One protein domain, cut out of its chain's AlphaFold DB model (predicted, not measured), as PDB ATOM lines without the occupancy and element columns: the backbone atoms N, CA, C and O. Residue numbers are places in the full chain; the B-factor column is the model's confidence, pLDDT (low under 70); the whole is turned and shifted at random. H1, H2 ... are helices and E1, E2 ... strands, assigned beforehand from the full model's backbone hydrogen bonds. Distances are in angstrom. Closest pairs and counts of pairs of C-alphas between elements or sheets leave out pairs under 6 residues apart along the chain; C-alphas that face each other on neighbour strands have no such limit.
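Overview. This is residues 72 to 139 of the 192 residues of the protein "Cytotoxin" of Streptomyces rimosus subsp. paromomycinus (UniProt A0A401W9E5). Two antiparallel hairpins, E1 with E2 and E3 with E4, reach opposite ways along the longest axis, and H1 runs crosswise from between them. The 68 printed residues hold four named strands and one named helix, ordered E1, E2, H1, E3, E4, a mixed class. The whole is loose, with a radius of gyration of the C-alphas of 14.1 A, and spans 45 by 27 by 20 A.

Arrangement. E1, residues 75 to 84, bends by 105 degrees at residue 81 and forms a hairpin with E2, residues 93 to 99, where N 78 and O 96 are 2.9 A apart. In H1, residues 100 to 113, every O i to N i+4 pair is within hydrogen-bond range. The closest C-alphas of H1 and E1 are Ile 100 and Ala 75, 5.0 A; of H1 and E3, residues 125 to 129, Gly 101 and Val 127, 5.5 A. E3 and E4, residues 132 to 139, form a hairpin, with N 126 and O 134 at 2.8 A.

Along the chain. E1 begins at C-alpha 75 (171.063, 208.869, 190.421) and measures 19.1 A, E2 16.3 A, H1 20.0 A, E3 12.2 A. E4, 22.9 A, ends at C-alpha 139 (166.752, 234.654, 182.043).

Size, cuts and confidence. The C-alphas farthest apart, Asn 89 and Gly 139, are 47.0 A apart. The printed part has no cut; the link from H1 to E3 is long. Residue 116 is under pLDDT 70.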
ATOM      1  N   LEU A  72     171.094 217.038 182.965       84.75
ATOM      2  CA  LEU A  72     171.316 216.380 184.246       84.75
ATOM      3  C   LEU A  72     171.343 214.867 184.025       84.75
ATOM      4  O   LEU A  72     170.440 214.311 183.399       84.75
ATOM      5  N   LYS A  73     172.391 214.210 184.524       88.50
ATOM      6  CA  LYS A  73     172.545 212.754 184.487       88.50
ATOM      7  C   LYS A  73     172.984 212.232 185.840       88.50
ATOM      8  O   LYS A  73     173.858 212.831 186.462       88.50
ATOM      9  N   GLY A  74     172.429 211.096 186.241       87.44
ATOM     10  CA  GLY A  74     172.858 210.384 187.440       87.44
ATOM     11  C   GLY A  74     171.707 209.759 188.215       87.44
ATOM     12  O   GLY A  74     170.611 209.558 187.691       87.44
ATOM     13  N   ALA A  75     171.993 209.456 189.474       89.19
ATOM     14  CA  ALA A  75     171.063 208.869 190.421       89.19
ATOM     15  C   ALA A  75     171.221 209.551 191.784       89.19
ATOM     16  O   ALA A  75     172.305 210.039 192.113       89.19
ATOM     17  N   ALA A  76     170.149 209.563 192.568       89.62
ATOM     18  CA  ALA A  76     170.205 209.881 193.986       89.62
ATOM     19  C   ALA A  76     170.138 208.587 194.798       89.62
ATOM     20  O   ALA A  76     169.575 207.585 194.347       89.62
ATOM     21  N   VAL A  77     170.703 208.621 196.002       89.88
ATOM     22  CA  VAL A  77     170.562 207.541 196.971       89.88
ATOM     23  C   VAL A  77     169.780 208.042 198.172       89.88
ATOM     24  O   VAL A  77     170.083 209.100 198.720       89.88
ATOM     25  N   VAL A  78     168.772 207.276 198.568       87.81
ATOM     26  CA  VAL A  78     168.051 207.473 199.822       87.81
ATOM     27  C   VAL A  78     168.551 206.419 200.792       87.81
ATOM     28  O   VAL A  78     168.504 205.226 200.495       87.81
ATOM     29  N   GLN A  79     169.070 206.864 201.930       89.94
ATOM     30  CA  GLN A  79     169.478 205.989 203.019       89.94
ATOM     31  C   GLN A  79     168.401 206.011 204.099       89.94
ATOM     32  O   GLN A  79     167.940 207.079 204.493       89.94
ATOM     33  N   PHE A  80     168.025 204.828 204.572       86.69
ATOM     34  CA  PHE A  80     167.033 204.651 205.622       86.69
ATOM     35  C   PHE A  80     167.719 204.243 206.925       86.69
ATOM     36  O   PHE A  80     168.670 203.458 206.923       86.69
ATOM     37  N   ASP A  81     167.213 204.755 208.046       88.00
ATOM     38  CA  ASP A  81     167.702 204.382 209.379       88.00
ATOM     39  C   ASP A  81     167.332 202.935 209.745       88.00
ATOM     40  O   ASP A  81     168.025 202.277 210.524       88.00
ATOM     41  N   GLN A  82     166.239 202.429 209.169       87.81
ATOM     42  CA  GLN A  82     165.744 201.065 209.332       87.81
ATOM     43  C   GLN A  82     165.537 200.413 207.966       87.81
ATOM     44  O   GLN A  82     165.338 201.097 206.965       87.81
ATOM     45  N   GLU A  83     165.592 199.084 207.930       87.44
ATOM     46  CA  GLU A  83     165.343 198.318 206.709       87.44
ATOM     47  C   GLU A  83     163.896 198.489 206.246       87.44
ATOM     48  O   GLU A  83     162.957 198.346 207.034       87.44
ATOM     49  N   VAL A  84     163.734 198.819 204.965       85.00
ATOM     50  CA  VAL A  84     162.436 199.062 204.336       85.00
ATOM     51  C   VAL A  84     162.195 198.088 203.176       85.00
ATOM     52  O   VAL A  84     163.103 197.833 202.380       85.00
ATOM     53  N   PRO A  85     160.970 197.554 203.028       85.56
ATOM     54  CA  PRO A  85     160.623 196.680 201.914       85.56
ATOM     55  C   PRO A  85     160.192 197.508 200.696       85.56
ATOM     56  O   PRO A  85     159.024 197.873 200.565       85.56
ATOM     57  N   LEU A  86     161.140 197.832 199.814       78.25
ATOM     58  CA  LEU A  86     160.892 198.674 198.632       78.25
ATOM     59  C   LEU A  86     160.516 197.887 197.377       78.25
ATOM     60  O   LEU A  86     159.891 198.441 196.473       78.25
ATOM     61  N   ASP A  87     160.836 196.596 197.321       77.69
ATOM     62  CA  ASP A  87     160.373 195.712 196.262       77.69
ATOM     63  C   ASP A  87     159.757 194.429 196.840       77.69
ATOM     64  O   ASP A  87     159.899 194.097 198.017       77.69
ATOM     65  N   LYS A  88     158.991 193.719 196.008       71.00
ATOM     66  CA  LYS A  88     158.253 192.522 196.440       71.00
ATOM     67  C   LYS A  88     159.155 191.323 196.757       71.00
ATOM     68  O   LYS A  88     158.649 190.336 197.286       71.00
ATOM     69  N   ASN A  89     160.433 191.378 196.393       74.81
ATOM     70  CA  ASN A  89     161.342 190.236 196.391       74.81
ATOM     71  C   ASN A  89     162.441 190.352 197.460       74.81
ATOM     72  O   ASN A  89     163.022 189.331 197.821       74.81
ATOM     73  N   ASP A  90     162.691 191.550 197.986       72.19
ATOM     74  CA  ASP A  90     163.646 191.819 199.052       72.19
ATOM     75  C   ASP A  90     163.080 192.843 200.056       72.19
ATOM     76  O   ASP A  90     162.905 194.022 199.731       72.19
ATOM     77  N   PRO A  91     162.778 192.412 201.294       71.06
ATOM     78  CA  PRO A  91     162.267 193.305 202.318       71.06
ATOM     79  C   PRO A  91     163.349 194.100 203.079       71.06
ATOM     80  O   PRO A  91     162.982 194.864 203.970       71.06
ATOM     81  N   HIS A  92     164.646 193.951 202.768       80.62
ATOM     82  CA  HIS A  92     165.742 194.486 203.594       80.62
ATOM     83  C   HIS A  92     166.577 195.578 202.903       80.62
ATOM     84  O   HIS A  92     167.810 195.518 202.871       80.62
ATOM     85  N   HIS A  93     165.942 196.632 202.381       82.38
ATOM     86  CA  HIS A  93     166.686 197.753 201.799       82.38
ATOM     87  C   HIS A  93     167.090 198.764 202.876       82.38
ATOM     88  O   HIS A  93     166.240 199.361 203.529       82.38
ATOM     89  N   ARG A  94     168.398 199.007 203.042       87.62
ATOM     90  CA  ARG A  94     168.921 200.163 203.810       87.62
ATOM     91  C   ARG A  94     169.235 201.371 202.940       87.62
ATOM     92  O   ARG A  94     169.323 202.491 203.435       87.62
ATOM     93  N   MET A  95     169.454 201.139 201.650       88.81
ATOM     94  CA  MET A  95     169.789 202.161 200.669       88.81
ATOM     95  C   MET A  95     169.011 201.885 199.394       88.81
ATOM     96  O   MET A  95     168.942 200.742 198.952       88.81
ATOM     97  N   TRP A  96     168.468 202.936 198.791       87.75
ATOM     98  CA  TRP A  96     167.731 202.853 197.540       87.75
ATOM     99  C   TRP A  96     168.283 203.843 196.529       87.75
ATOM    100  O   TRP A  96     168.373 205.038 196.806       87.75
ATOM    101  N   PHE A  97     168.669 203.333 195.363       88.00
ATOM    102  CA  PHE A  97     169.226 204.130 194.279       88.00
ATOM    103  C   PHE A  97     168.134 204.400 193.252       88.00
ATOM    104  O   PHE A  97     167.610 203.470 192.647       88.00
ATOM    105  N   MET A  98     167.822 205.672 193.032       89.25
ATOM    106  CA  MET A  98     166.829 206.094 192.048       89.25
ATOM    107  C   MET A  98     167.504 206.917 190.971       89.25
ATOM    108  O   MET A  98     168.204 207.890 191.263       89.25
ATOM    109  N   ALA A  99     167.293 206.531 189.716       93.06
ATOM    110  CA  ALA A  99     167.765 207.317 188.595       93.06
ATOM    111  C   ALA A  99     167.008 208.655 188.557       93.06
ATOM    112  O   ALA A  99     165.828 208.733 188.898       93.06
ATOM    113  N   ILE A 100     167.695 209.735 188.182       92.69
ATOM    114  CA  ILE A 100     167.141 211.089 188.318       92.69
ATOM    115  C   ILE A 100     165.836 211.289 187.531       92.69
ATOM    116  O   ILE A 100     164.949 211.995 187.991       92.69
ATOM    117  N   GLY A 101     165.680 210.652 186.374       93.06
ATOM    118  CA  GLY A 101     164.446 210.697 185.593       93.06
ATOM    119  C   GLY A 101     163.270 210.019 186.291       93.06
ATOM    120  O   GLY A 101     162.163 210.546 186.225       93.06
ATOM    121  N   ASP A 102     163.513 208.916 187.004       91.88
ATOM    122  CA  ASP A 102     162.471 208.218 187.767       91.88
ATOM    123  C   ASP A 102     162.015 209.072 188.961       91.88
ATOM    124  O   ASP A 102     160.820 209.228 189.179       91.88
ATOM    125  N   ILE A 103     162.945 209.763 189.634       91.38
ATOM    126  CA  ILE A 103     162.613 210.729 190.700       91.38
ATOM    127  C   ILE A 103     161.675 211.824 190.174       91.38
ATOM    128  O   ILE A 103     160.659 212.129 190.792       91.38
ATOM    129  N   PHE A 104     161.990 212.429 189.025       92.75
ATOM    130  CA  PHE A 104     161.139 213.471 188.435       92.75
ATOM    131  C   PHE A 104     159.784 212.927 187.963       92.75
ATOM    132  O   PHE A 104     158.788 213.651 188.012       92.75
ATOM    133  N   HIS A 105     159.728 211.669 187.518       90.38
ATOM    134  CA  HIS A 105     158.470 211.000 187.191       90.38
ATOM    135  C   HIS A 105     157.604 210.843 188.446       90.38
ATOM    136  O   HIS A 105     156.444 211.250 188.434       90.38
ATOM    137  N   ASP A 106     158.180 210.336 189.535       88.81
ATOM    138  CA  ASP A 106     157.478 210.138 190.803       88.81
ATOM    139  C   ASP A 106     156.981 211.466 191.381       88.81
ATOM    140  O   ASP A 106     155.824 211.566 191.787       88.81
ATOM    141  N   LEU A 107     157.799 212.524 191.331       90.56
ATOM    142  CA  LEU A 107     157.395 213.877 191.732       90.56
ATOM    143  C   LEU A 107     156.245 214.419 190.875       90.56
ATOM    144  O   LEU A 107     155.329 215.062 191.391       90.56
ATOM    145  N   LYS A 108     156.257 214.150 189.566       90.75
ATOM    146  CA  LYS A 108     155.152 214.541 188.687       90.75
ATOM    147  C   LYS A 108     153.871 213.786 189.036       90.75
ATOM    148  O   LYS A 108     152.821 214.411 189.164       90.75
ATOM    149  N   TRP A 109     153.954 212.467 189.201       89.62
ATOM    150  CA  TRP A 109     152.813 211.655 189.614       89.62
ATOM    151  C   TRP A 109     152.254 212.148 190.952       89.62
ATOM    152  O   TRP A 109     151.046 212.323 191.089       89.62
ATOM    153  N   TYR A 110     153.133 212.446 191.904       89.06
ATOM    154  CA  TYR A 110     152.788 212.990 193.208       89.06
ATOM    155  C   TYR A 110     152.008 214.315 193.101       89.06
ATOM    156  O   TYR A 110     150.953 214.450 193.723       89.06
ATOM    157  N   ASN A 111     152.478 215.257 192.272       90.06
ATOM    158  CA  ASN A 111     151.793 216.529 192.022       90.06
ATOM    159  C   ASN A 111     150.412 216.324 191.383       90.06
ATOM    160  O   ASN A 111     149.449 216.986 191.765       90.06
ATOM    161  N   ASP A 112     150.314 215.409 190.415       89.81
ATOM    162  CA  ASP A 112     149.084 215.159 189.658       89.81
ATOM    163  C   ASP A 112     148.027 214.395 190.487       89.81
ATOM    164  O   ASP A 112     146.833 214.505 190.209       89.81
ATOM    165  N   ASN A 113     148.441 213.628 191.505       90.38
ATOM    166  CA  ASN A 113     147.566 212.739 192.286       90.38
ATOM    167  C   ASN A 113     147.358 213.179 193.746       90.38
ATOM    168  O   ASN A 113     146.703 212.464 194.503       90.38
ATOM    169  N   GLY A 114     147.871 214.347 194.146       81.38
ATOM    170  CA  GLY A 114     147.640 214.910 195.480       81.38
ATOM    171  C   GLY A 114     148.310 214.109 196.598       81.38
ATOM    172  O   GLY A 114     147.653 213.726 197.566       81.38
ATOM    173  N   GLY A 115     149.604 213.821 196.442       77.69
ATOM    174  CA  GLY A 115     150.388 213.123 197.458       77.69
ATOM    175  C   GLY A 115     150.516 213.874 198.797       77.69
ATOM    176  O   GLY A 115     149.997 214.971 198.993       77.69
ATOM    177  N   TYR A 116     151.186 213.245 199.765       67.31
ATOM    178  CA  TYR A 116     151.301 213.750 201.138       67.31
ATOM    179  C   TYR A 116     152.349 214.873 201.283       67.31
ATOM    180  O   TYR A 116     153.533 214.580 201.459       67.31
ATOM    181  N   GLY A 117     151.912 216.143 201.221       76.56
ATOM    182  CA  GLY A 117     152.774 217.341 201.306       76.56
ATOM    183  C   GLY A 117     152.603 218.333 200.141       76.56
ATOM    184  O   GLY A 117     151.751 218.146 199.273       76.56
ATOM    185  N   ASP A 118     153.433 219.378 200.100       83.94
ATOM    186  CA  ASP A 118     153.315 220.448 199.099       83.94
ATOM    187  C   ASP A 118     153.801 220.015 197.700       83.94
ATOM    188  O   ASP A 118     154.791 219.284 197.590       83.94
ATOM    189  N   PRO A 119     153.142 220.468 196.615       84.94
ATOM    190  CA  PRO A 119     153.602 220.221 195.254       84.94
ATOM    191  C   PRO A 119     154.995 220.801 194.991       84.94
ATOM    192  O   PRO A 119     155.318 221.909 195.423       84.94
ATOM    193  N   VAL A 120     155.800 220.082 194.212       86.88
ATOM    194  CA  VAL A 120     157.133 220.535 193.789       86.88
ATOM    195  C   VAL A 120     157.035 221.252 192.445       86.88
ATOM    196  O   VAL A 120     156.403 220.741 191.521       86.88
ATOM    197  N   ASP A 121     157.679 222.409 192.290       87.50
ATOM    198  CA  ASP A 121     157.748 223.072 190.985       87.50
ATOM    199  C   ASP A 121     158.695 222.315 190.040       87.50
ATOM    200  O   ASP A 121     159.906 222.245 190.254       87.50
ATOM    201  N   LEU A 122     158.120 221.736 188.987       88.06
ATOM    202  CA  LEU A 122     158.843 221.016 187.937       88.06
ATOM    203  C   LEU A 122     158.929 221.832 186.638       88.06
ATOM    204  O   LEU A 122     159.328 221.305 185.595       88.06
ATOM    205  N   THR A 123     158.552 223.113 186.670       87.19
ATOM    206  CA  THR A 123     158.603 223.999 185.507       87.19
ATOM    207  C   THR A 123     160.028 224.087 184.968       87.19
ATOM    208  O   THR A 123     160.997 224.235 185.707       87.19
ATOM    209  N   GLY A 124     160.169 223.955 183.649       84.44
ATOM    210  CA  GLY A 124     161.470 223.970 182.981       84.44
ATOM    211  C   GLY A 124     162.199 222.623 182.963       84.44
ATOM    212  O   GLY A 124     163.161 222.491 182.212       84.44
ATOM    213  N   TYR A 125     161.738 221.593 183.676       88.38
ATOM    214  CA  TYR A 125     162.348 220.262 183.625       88.38
ATOM    215  C   TYR A 125     161.628 219.339 182.639       88.38
ATOM    216  O   TYR A 125     160.404 219.250 182.604       88.38
ATOM    217  N   VAL A 126     162.403 218.620 181.828       89.94
ATOM    218  CA  VAL A 126     161.902 217.647 180.853       89.94
ATOM    219  C   VAL A 126     162.631 216.326 181.050       89.94
ATOM    220  O   VAL A 126     163.835 216.223 180.800       89.94
ATOM    221  N   VAL A 127     161.901 215.300 181.480       89.69
ATOM    222  CA  VAL A 127     162.427 213.933 181.571       89.69
ATOM    223  C   VAL A 127     162.584 213.376 180.159       89.69
ATOM    224  O   VAL A 127     161.643 213.400 179.370       89.69
ATOM    225  N   THR A 128     163.782 212.899 179.827       89.06
ATOM    226  CA  THR A 128     164.079 212.340 178.490       89.06
ATOM    227  C   THR A 128     164.401 210.850 178.532       89.06
ATOM    228  O   THR A 128     164.160 210.151 177.553       89.06
ATOM    229  N   ALA A 129     164.920 210.364 179.660       87.69
ATOM    230  CA  ALA A 129     165.147 208.956 179.969       87.69
ATOM    231  C   ALA A 129     165.219 208.783 181.499       87.69
ATOM    232  O   ALA A 129     165.390 209.775 182.209       87.69
ATOM    233  N   SER A 130     165.166 207.546 182.006       84.38
ATOM    234  CA  SER A 130     165.262 207.269 183.452       84.38
ATOM    235  C   SER A 130     166.525 207.842 184.102       84.38
ATOM    236  O   SER A 130     166.474 208.303 185.232       84.38
ATOM    237  N   ASP A 131     167.657 207.910 183.397       87.75
ATOM    238  CA  ASP A 131     168.911 208.472 183.924       87.75
ATOM    239  C   ASP A 131     169.153 209.942 183.535       87.75
ATOM    240  O   ASP A 131     170.213 210.483 183.858       87.75
ATOM    241  N   THR A 132     168.239 210.574 182.785       87.12
ATOM    242  CA  THR A 132     168.500 211.850 182.107       87.12
ATOM    243  C   THR A 132     167.310 212.814 182.156       87.12
ATOM    244  O   THR A 132     166.251 212.571 181.567       87.12
ATOM    245  N   VAL A 133     167.552 214.001 182.715       89.38
ATOM    246  CA  VAL A 133     166.610 215.133 182.740       89.38
ATOM    247  C   VAL A 133     167.249 216.350 182.073       89.38
ATOM    248  O   VAL A 133     168.433 216.623 182.256       89.38
ATOM    249  N   ILE A 134     166.478 217.092 181.282       88.75
ATOM    250  CA  ILE A 134     166.884 218.389 180.737       88.75
ATOM    251  C   ILE A 134     166.260 219.488 181.590       88.75
ATOM    252  O   ILE A 134     165.040 219.568 181.674       88.75
ATOM    253  N   ALA A 135     167.086 220.340 182.188       84.50
ATOM    254  CA  ALA A 135     166.649 221.547 182.876       84.50
ATOM    255  C   ALA A 135     166.770 222.742 181.924       84.50
ATOM    256  O   ALA A 135     167.851 223.016 181.395       84.50
ATOM    257  N   ARG A 136     165.665 223.440 181.683       83.25
ATOM    258  CA  ARG A 136     165.607 224.682 180.914       83.25
ATOM    259  C   ARG A 136     165.658 225.852 181.873       83.25
ATOM    260  O   ARG A 136     164.879 225.922 182.816       83.25
ATOM    261  N   VAL A 137     166.572 226.766 181.596       74.69
ATOM    262  CA  VAL A 137     166.743 227.995 182.355       74.69
ATOM    263  C   VAL A 137     166.494 229.152 181.418       74.69
ATOM    264  O   VAL A 137     167.098 229.241 180.348       74.69
ATOM    265  N   GLU A 138     165.598 230.028 181.833       77.00
ATOM    266  CA  GLU A 138     165.310 231.274 181.149       77.00
ATOM    267  C   GLU A 138     165.808 232.423 182.012       77.00
ATOM    268  O   GLU A 138     165.795 232.369 183.241       77.00
ATOM    269  N   GLY A 139     166.277 233.472 181.358       72.62
ATOM    270  CA  GLY A 139     166.752 234.654 182.043       72.62
ATOM    271  C   GLY A 139     166.727 235.856 181.128       72.62
ATOM    272  O   GLY A 139     166.385 235.782 179.948       72.62
TER     273      GLY A 139